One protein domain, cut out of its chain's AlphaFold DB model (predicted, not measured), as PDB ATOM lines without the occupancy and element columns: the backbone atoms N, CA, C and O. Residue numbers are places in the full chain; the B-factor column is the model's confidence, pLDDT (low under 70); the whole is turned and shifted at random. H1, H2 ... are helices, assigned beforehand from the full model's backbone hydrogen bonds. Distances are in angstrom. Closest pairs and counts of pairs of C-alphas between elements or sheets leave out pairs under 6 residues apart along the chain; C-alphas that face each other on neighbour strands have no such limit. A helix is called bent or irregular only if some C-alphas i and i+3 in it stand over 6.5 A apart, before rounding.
ATOM      1  N   ASP A   3      78.996 -63.112  -9.433       66.56
ATOM      2  CA  ASP A   3      78.710 -61.702  -9.114       66.56
ATOM      3  C   ASP A   3      79.964 -60.807  -9.106       66.56
ATOM      4  O   ASP A   3      79.972 -59.760  -9.751       66.56
ATOM      5  N   ASN A   4      81.075 -61.241  -8.491       65.44
ATOM      6  CA  ASN A   4      82.296 -60.416  -8.374       65.44
ATOM      7  C   ASN A   4      82.947 -60.096  -9.730       65.44
ATOM      8  O   ASN A   4      83.348 -58.960  -9.963       65.44
ATOM      9  N   LYS A   5      83.018 -61.073 -10.647       69.56
ATOM     10  CA  LYS A   5      83.650 -60.887 -11.967       69.56
ATOM     11  C   LYS A   5      82.866 -59.909 -12.848       69.56
ATOM     12  O   LYS A   5      83.461 -59.103 -13.561       69.56
ATOM     13  N   THR A   6      81.537 -59.967 -12.775       76.50
ATOM     14  CA  THR A   6      80.621 -59.057 -13.482       76.50
ATOM     15  C   THR A   6      80.704 -57.643 -12.910       76.50
ATOM     16  O   THR A   6      80.701 -56.657 -13.649       76.50
ATOM     17  N   LEU A   7      80.846 -57.531 -11.589       73.88
ATOM     18  CA  LEU A   7      80.993 -56.247 -10.923       73.88
ATOM     19  C   LEU A   7      82.344 -55.595 -11.241       73.88
ATOM     20  O   LEU A   7      82.377 -54.426 -11.606       73.88
ATOM     21  N   ALA A   8      83.445 -56.350 -11.193       76.69
ATOM     22  CA  ALA A   8      84.777 -55.844 -11.527       76.69
ATOM     23  C   ALA A   8      84.857 -55.333 -12.972       76.69
ATOM     24  O   ALA A   8      85.346 -54.233 -13.210       76.69
ATOM     25  N   SER A   9      84.292 -56.067 -13.932       79.56
ATOM     26  CA  SER A   9      84.255 -55.621 -15.332       79.56
ATOM     27  C   SER A   9      83.360 -54.388 -15.541       79.56
ATOM     28  O   SER A   9      83.692 -53.516 -16.342       79.56
ATOM     29  N   THR A  10      82.282 -54.245 -14.764       77.25
ATOM     30  CA  THR A  10      81.445 -53.030 -14.763       77.25
ATOM     31  C   THR A  10      82.189 -51.830 -14.170       77.25
ATOM     32  O   THR A  10      82.129 -50.726 -14.707       77.25
ATOM     33  N   VAL A  11      82.926 -52.037 -13.078       77.25
ATOM     34  CA  VAL A  11      83.741 -50.994 -12.445       77.25
ATOM     35  C   VAL A  11      84.879 -50.567 -13.365       77.25
ATOM     36  O   VAL A  11      85.107 -49.372 -13.506       77.25
ATOM     37  N   GLN A  12      85.535 -51.508 -14.043       80.62
ATOM     38  CA  GLN A  12      86.569 -51.214 -15.031       80.62
ATOM     39  C   GLN A  12      86.012 -50.384 -16.198       80.62
ATOM     40  O   GLN A  12      86.571 -49.343 -16.532       80.62
ATOM     41  N   ALA A  13      84.855 -50.766 -16.749       81.75
ATOM     42  CA  ALA A  13      84.186 -49.982 -17.790       81.75
ATOM     43  C   ALA A  13      83.801 -48.568 -17.307       81.75
ATOM     44  O   ALA A  13      83.854 -47.607 -18.076       81.75
ATOM     45  N   ASN A  14      83.441 -48.420 -16.028       77.75
ATOM     46  CA  ASN A  14      83.205 -47.114 -15.418       77.75
ATOM     47  C   ASN A  14      84.509 -46.329 -15.226       77.75
ATOM     48  O   ASN A  14      84.513 -45.131 -15.476       77.75
ATOM     49  N   MET A  15      85.623 -46.962 -14.846       79.81
ATOM     50  CA  MET A  15      86.925 -46.286 -14.744       79.81
ATOM     51  C   MET A  15      87.343 -45.696 -16.093       79.81
ATOM     52  O   MET A  15      87.767 -44.546 -16.142       79.81
ATOM     53  N   GLU A  16      87.164 -46.450 -17.178       79.69
ATOM     54  CA  GLU A  16      87.503 -46.021 -18.541       79.69
ATOM     55  C   GLU A  16      86.608 -44.880 -19.052       79.69
ATOM     56  O   GLU A  16      87.068 -44.020 -19.799       79.69
ATOM     57  N   ARG A  17      85.328 -44.852 -18.656       77.62
ATOM     58  CA  ARG A  17      84.348 -43.860 -19.137       77.62
ATOM     59  C   ARG A  17      84.227 -42.611 -18.274       77.62
ATOM     60  O   ARG A  17      83.892 -41.550 -18.788       77.62
ATOM     61  N   LEU A  18      84.407 -42.765 -16.968       77.38
ATOM     62  CA  LEU A  18      84.017 -41.796 -15.943       77.38
ATOM     63  C   LEU A  18      85.179 -41.424 -15.006       77.38
ATOM     64  O   LEU A  18      85.055 -40.519 -14.179       77.38
ATOM     65  N   GLY A  19      86.310 -42.122 -15.122       80.00
ATOM     66  CA  GLY A  19      87.478 -41.955 -14.267       80.00
ATOM     67  C   GLY A  19      87.399 -42.742 -12.955       80.00
ATOM     68  O   GLY A  19      86.336 -43.155 -12.480       80.00
ATOM     69  N   ILE A  20      88.570 -42.927 -12.332       78.56
ATOM     70  CA  ILE A  20      88.752 -43.725 -11.105       78.56
ATOM     71  C   ILE A  20      87.828 -43.274  -9.967       78.56
ATOM     72  O   ILE A  20      87.287 -44.110  -9.241       78.56
ATOM     73  N   ALA A  21      87.626 -41.965  -9.805       75.00
ATOM     74  CA  ALA A  21      86.829 -41.425  -8.707       75.00
ATOM     75  C   ALA A  21      85.358 -41.862  -8.792       75.00
ATOM     76  O   ALA A  21      84.793 -42.336  -7.807       75.00
ATOM     77  N   GLN A  22      84.747 -41.754  -9.972       75.69
ATOM     78  CA  GLN A  22      83.336 -42.097 -10.169       75.69
ATOM     79  C   GLN A  22      83.118 -43.615 -10.101       75.69
ATOM     80  O   GLN A  22      82.140 -44.078  -9.514       75.69
ATOM     81  N   ALA A  23      84.076 -44.406 -10.588       77.50
ATOM     82  CA  ALA A  23      84.055 -45.858 -10.444       77.50
ATOM     83  C   ALA A  23      84.164 -46.323  -8.978       77.50
ATOM     84  O   ALA A  23      83.472 -47.259  -8.571       77.50
ATOM     85  N   ALA A  24      84.975 -45.643  -8.160       74.38
ATOM     86  CA  ALA A  24      85.074 -45.917  -6.727       74.38
ATOM     87  C   ALA A  24      83.767 -45.593  -5.976       74.38
ATOM     88  O   ALA A  24      83.365 -46.348  -5.087       74.38
ATOM     89  N   PHE A  25      83.073 -44.513  -6.357       75.88
ATOM     90  CA  PHE A  25      81.740 -44.193  -5.829       75.88
ATOM     91  C   PHE A  25      80.707 -45.260  -6.196       75.88
ATOM     92  O   PHE A  25      80.002 -45.743  -5.313       75.88
ATOM     93  N   PHE A  26      80.677 -45.695  -7.457       76.75
ATOM     94  CA  PHE A  26      79.796 -46.773  -7.911       76.75
ATOM     95  C   PHE A  26      80.005 -48.061  -7.103       76.75
ATOM     96  O   PHE A  26      79.040 -48.669  -6.645       76.75
ATOM     97  N   LEU A  27      81.262 -48.445  -6.857       73.69
ATOM     98  CA  LEU A  27      81.619 -49.581  -5.999       73.69
ATOM     99  C   LEU A  27      81.041 -49.443  -4.588       73.69
ATOM    100  O   LEU A  27      80.473 -50.388  -4.050       73.69
ATOM    101  N   ARG A  28      81.171 -48.256  -3.992       75.19
ATOM    102  CA  ARG A  28      80.684 -47.971  -2.640       75.19
ATOM    103  C   ARG A  28      79.158 -48.033  -2.542       75.19
ATOM    104  O   ARG A  28      78.652 -48.536  -1.545       75.19
ATOM    105  N   GLU A  29      78.434 -47.531  -3.539       75.06
ATOM    106  CA  GLU A  29      76.962 -47.524  -3.543       75.06
ATOM    107  C   GLU A  29      76.360 -48.894  -3.884       75.06
ATOM    108  O   GLU A  29      75.321 -49.278  -3.344       75.06
ATOM    109  N   THR A  30      77.034 -49.671  -4.735       68.56
ATOM    110  CA  THR A  30      76.592 -51.022  -5.125       68.56
ATOM    111  C   THR A  30      77.016 -52.116  -4.140       68.56
ATOM    112  O   THR A  30      76.443 -53.204  -4.156       68.56
ATOM    113  N   ALA A  31      77.920 -51.815  -3.201       63.78
ATOM    114  CA  ALA A  31      78.337 -52.708  -2.115       63.78
ATOM    115  C   ALA A  31      77.266 -52.996  -1.044       63.78
ATOM    116  O   ALA A  31      77.571 -53.585  -0.009       63.78
ATOM    117  N   SER A  32      76.001 -52.643  -1.292       59.28
ATOM    118  CA  SER A  32      74.858 -53.144  -0.517       59.28
ATOM    119  C   SER A  32      74.693 -54.671  -0.615       59.28
ATOM    120  O   SER A  32      74.004 -55.270   0.210       59.28
ATOM    121  N   GLN A  33      75.353 -55.313  -1.586       58.47
ATOM    122  CA  GLN A  33      75.473 -56.766  -1.701       58.47
ATOM    123  C   GLN A  33      76.732 -57.287  -0.976       58.47
ATOM    124  O   GLN A  33      77.739 -56.581  -0.925       58.47
ATOM    125  N   PRO A  34      76.724 -58.519  -0.425       63.94
ATOM    126  CA  PRO A  34      77.895 -59.118   0.213       63.94
ATOM    127  C   PRO A  34      78.987 -59.394  -0.830       63.94
ATOM    128  O   PRO A  34      79.043 -60.457  -1.441       63.94
ATOM    129  N   LEU A  35      79.848 -58.403  -1.049       68.38
ATOM    130  CA  LEU A  35      80.941 -58.449  -2.013       68.38
ATOM    131  C   LEU A  35      82.270 -58.746  -1.320       68.38
ATOM    132  O   LEU A  35      82.560 -58.248  -0.230       68.38
ATOM    133  N   ASN A  36      83.125 -59.505  -2.006       76.06
ATOM    134  CA  ASN A  36      84.506 -59.689  -1.578       76.06
ATOM    135  C   ASN A  36      85.352 -58.501  -2.058       76.06
ATOM    136  O   ASN A  36      85.933 -58.520  -3.143       76.06
ATOM    137  N   TYR A  37      85.405 -57.454  -1.236       69.56
ATOM    138  CA  TYR A  37      86.115 -56.210  -1.546       69.56
ATOM    139  C   TYR A  37      87.595 -56.425  -1.892       69.56
ATOM    140  O   TYR A  37      88.128 -55.749  -2.768       69.56
ATOM    141  N   LEU A  38      88.259 -57.376  -1.227       77.19
ATOM    142  CA  LEU A  38      89.676 -57.653  -1.465       77.19
ATOM    143  C   LEU A  38      89.908 -58.257  -2.851       77.19
ATOM    144  O   LEU A  38      90.830 -57.829  -3.535       77.19
ATOM    145  N   GLU A  39      89.048 -59.184  -3.272       80.31
ATOM    146  CA  GLU A  39      89.115 -59.812  -4.596       80.31
ATOM    147  C   GLU A  39      88.851 -58.800  -5.716       80.31
ATOM    148  O   GLU A  39      89.569 -58.771  -6.710       80.31
ATOM    149  N   ILE A  40      87.870 -57.911  -5.537       77.12
ATOM    150  CA  ILE A  40      87.553 -56.874  -6.528       77.12
ATOM    151  C   ILE A  40      88.674 -55.833  -6.608       77.12
ATOM    152  O   ILE A  40      89.074 -55.435  -7.699       77.12
ATOM    153  N   LYS A  41      89.218 -55.407  -5.463       76.81
ATOM    154  CA  LYS A  41      90.363 -54.491  -5.426       76.81
ATOM    155  C   LYS A  41      91.568 -55.089  -6.157       76.81
ATOM    156  O   LYS A  41      92.241 -54.370  -6.887       76.81
ATOM    157  N   ASP A  42      91.837 -56.373  -5.949       81.69
ATOM    158  CA  ASP A  42      92.946 -57.073  -6.595       81.69
ATOM    159  C   ASP A  42      92.739 -57.184  -8.114       81.69
ATOM    160  O   ASP A  42      93.640 -56.867  -8.882       81.69
ATOM    161  N   GLN A  43      91.518 -57.495  -8.559       82.44
ATOM    162  CA  GLN A  43      91.162 -57.527  -9.984       82.44
ATOM    163  C   GLN A  43      91.285 -56.164 -10.677       82.44
ATOM    164  O   GLN A  43      91.623 -56.109 -11.855       82.44
ATOM    165  N   LEU A  44      90.993 -55.069  -9.971       76.81
ATOM    166  CA  LEU A  44      90.991 -53.721 -10.546       76.81
ATOM    167  C   LEU A  44      92.352 -53.030 -10.484       76.81
ATOM    168  O   LEU A  44      92.698 -52.263 -11.377       76.81
ATOM    169  N   PHE A  45      93.103 -53.256  -9.406       80.25
ATOM    170  CA  PHE A  45      94.285 -52.462  -9.078       80.25
ATOM    171  C   PHE A  45      95.519 -53.302  -8.759       80.25
ATOM    172  O   PHE A  45      96.569 -52.720  -8.504       80.25
ATOM    173  N   GLY A  46      95.431 -54.637  -8.749       80.25
ATOM    174  CA  GLY A  46      96.537 -55.517  -8.355       80.25
ATOM    175  C   GLY A  46      97.804 -55.318  -9.190       80.25
ATOM    176  O   GLY A  46      98.913 -55.445  -8.675       80.25
ATOM    177  N   GLU A  47      97.646 -54.917 -10.453       81.50
ATOM    178  CA  GLU A  47      98.757 -54.631 -11.370       81.50
ATOM    179  C   GLU A  47      99.129 -53.137 -11.450       81.50
ATOM    180  O   GLU A  47     100.148 -52.784 -12.044       81.50
ATOM    181  N   MET A  48      98.341 -52.242 -10.842       80.31
ATOM    182  CA  MET A  48      98.584 -50.797 -10.884       80.31
ATOM    183  C   MET A  48      99.496 -50.355  -9.741       80.31
ATOM    184  O   MET A  48      99.269 -50.680  -8.573       80.31
ATOM    185  N   LYS A  49     100.499 -49.518 -10.032       84.00
ATOM    186  CA  LYS A  49     101.271 -48.879  -8.960       84.00
ATOM    187  C   LYS A  49     100.459 -47.738  -8.358       84.00
ATOM    188  O   LYS A  49      99.707 -47.048  -9.043       84.00
ATOM    189  N   ALA A  50     100.682 -47.465  -7.072       78.88
ATOM    190  CA  ALA A  50     100.043 -46.344  -6.379       78.88
ATOM    191  C   ALA A  50     100.277 -44.991  -7.087       78.88
ATOM    192  O   ALA A  50      99.409 -44.121  -7.067       78.88
ATOM    193  N   THR A  51     101.424 -44.828  -7.754       79.44
ATOM    194  CA  THR A  51     101.750 -43.655  -8.579       79.44
ATOM    195  C   THR A  51     100.845 -43.513  -9.798       79.44
ATOM    196  O   THR A  51     100.471 -42.396 -10.142       79.44
ATOM    197  N   ASP A  52     100.462 -44.628 -10.418       79.25
ATOM    198  CA  ASP A  52      99.619 -44.649 -11.615       79.25
ATOM    199  C   ASP A  52      98.175 -44.315 -11.236       79.25
ATOM    200  O   ASP A  52      97.520 -43.505 -11.891       79.25
ATOM    201  N   ILE A  53      97.713 -44.855 -10.103       77.31
ATOM    202  CA  ILE A  53      96.414 -44.512  -9.509       77.31
ATOM    203  C   ILE A  53      96.369 -43.015  -9.172       77.31
ATOM    204  O   ILE A  53      95.412 -42.326  -9.521       77.31
ATOM    205  N   TYR A  54      97.418 -42.484  -8.536       77.75
ATOM    206  CA  TYR A  54      97.510 -41.061  -8.209       77.75
ATOM    207  C   TYR A  54      97.507 -40.174  -9.461       77.75
ATOM    208  O   TYR A  54      96.809 -39.161  -9.492       77.75
ATOM    209  N   ALA A  55      98.250 -40.556 -10.504       80.12
ATOM    210  CA  ALA A  55      98.288 -39.824 -11.765       80.12
ATOM    211  C   ALA A  55      96.912 -39.784 -12.445       80.12
ATOM    212  O   ALA A  55      96.499 -38.720 -12.895       80.12
ATOM    213  N   GLN A  56      96.171 -40.895 -12.449       74.81
ATOM    214  CA  GLN A  56      94.813 -40.940 -13.002       74.81
ATOM    215  C   GLN A  56      93.807 -40.112 -12.191       74.81
ATOM    216  O   GLN A  56      92.938 -39.469 -12.771       74.81
ATOM    217  N   ILE A  57      93.933 -40.074 -10.860       75.75
ATOM    218  CA  ILE A  57      93.095 -39.208 -10.012       75.75
ATOM    219  C   ILE A  57      93.408 -37.729 -10.273       75.75
ATOM    220  O   ILE A  57      92.500 -36.903 -10.335       75.75
ATOM    221  N   LYS A  58      94.691 -37.386 -10.424       76.94
ATOM    222  CA  LYS A  58      95.147 -36.005 -10.609       76.94
ATOM    223  C   LYS A  58      94.914 -35.478 -12.031       76.94
ATOM    224  O   LYS A  58      94.681 -34.287 -12.182       76.94
ATOM    225  N   GLY A  59      94.988 -36.343 -13.042       63.56
ATOM    226  CA  GLY A  59      94.807 -36.010 -14.461       63.56
ATOM    227  C   GLY A  59      93.356 -36.042 -14.953       63.56
ATOM    228  O   GLY A  59      93.125 -35.867 -16.139       63.56
ATOM    229  N   GLY A  60      92.377 -36.276 -14.072       53.94
ATOM    230  CA  GLY A  60      90.951 -36.352 -14.415       53.94
ATOM    231  C   GLY A  60      90.234 -35.008 -14.610       53.94
ATOM    232  O   GLY A  60      89.009 -34.981 -14.537       53.94
TER     233      GLY A  60
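What this domain is: This is residues 3 to 60 of the 62 residues of an uncharacterized protein of Microcystis aeruginosa (strain NIES-843) (UniProt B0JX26). A long helix, H1, folds back on itself at residues 18 and 19, and its two arms, H1a and H1b, lie side by side, running opposite ways. H2 packs on H1a, and H3 stands near the bend end of H1, where it meets the beginning of H1b about perpendicular to it, while residues 47 to 52, of which 50 to 52 belong to H3, stand free. The printed part has 58 residues, with three named helices in the order H1, H2, H3 and no named strand; the class is all helix, with 46 of the 58 residues in the helices. The whole is compact, with a radius of gyration of the C-alphas of 11.1 A, and elongated in outline, spanning 31 by 20 by 15 A.

Where its parts are: H1, residues 3 to 30, was assigned as one helix by its hydrogen bonds, but it is bent: C-alphas 17 and 20 are 9.2 A apart. Its arm H1a, residues 3 to 17, begins with C-alpha 3 at (78.710, -61.702, -9.114) and is 21.2 A long from first to last C-alpha. Residues 18 and 19 belong to neither arm. The arm H1b, residues 20 to 30, begins with C-alpha 20 at (88.752, -43.725, -11.105) and is 15.4 A long. H2, residues 37 to 45, is 11.7 A long. H3, residues 50 to 58, is 12.2 A long and ends with C-alpha 58 at (95.147, -36.005, -10.609).

How they stand to each other: H1a touches H1b with residues 11 to 15 alone, and their closest C-alphas, those of Met 15 and Ala 23, are 5.2 A apart. The two arms run opposite ways at a shallow tilt of 33 degrees, only just short of steep. H1a also touches H2, the closest C-alphas being those of Ala 8 and Ile 40, 5.8 A apart. H1a and H2 run the same way at a steep tilt of 39 degrees. H1b touches H3 through Ile 20 and Ile 57, whose C-alphas are the closest, at 6.4 A. Their lines are about perpendicular, at 84 degrees. H1a and H3 are apart, as are H1b and H2; H2 and H3 are only just apart, with their closest C-alphas at 8.2 A. The packing of the helices is mostly crossed, but only just: of the 3 pairs that touch, 1 is at a shallow tilt. In H1a, H1b, H2 and H3 every O i to N i+4 pair is within hydrogen-bond range.

The domain as a whole: The two C-alphas farthest apart are those of Pro 34 and Gly 59, at 32.2 A. The printed part has no cut. The link from H1 to H2, with 6 residues, is short, and the link from H2 to H3, with 4 residues, is tight. The mean pLDDT of the printed part of this model is 75.2, and 12 printed residues are under 70: residues 3 to 5, residues 30 to 35, residue 37 and residues 59 to 60.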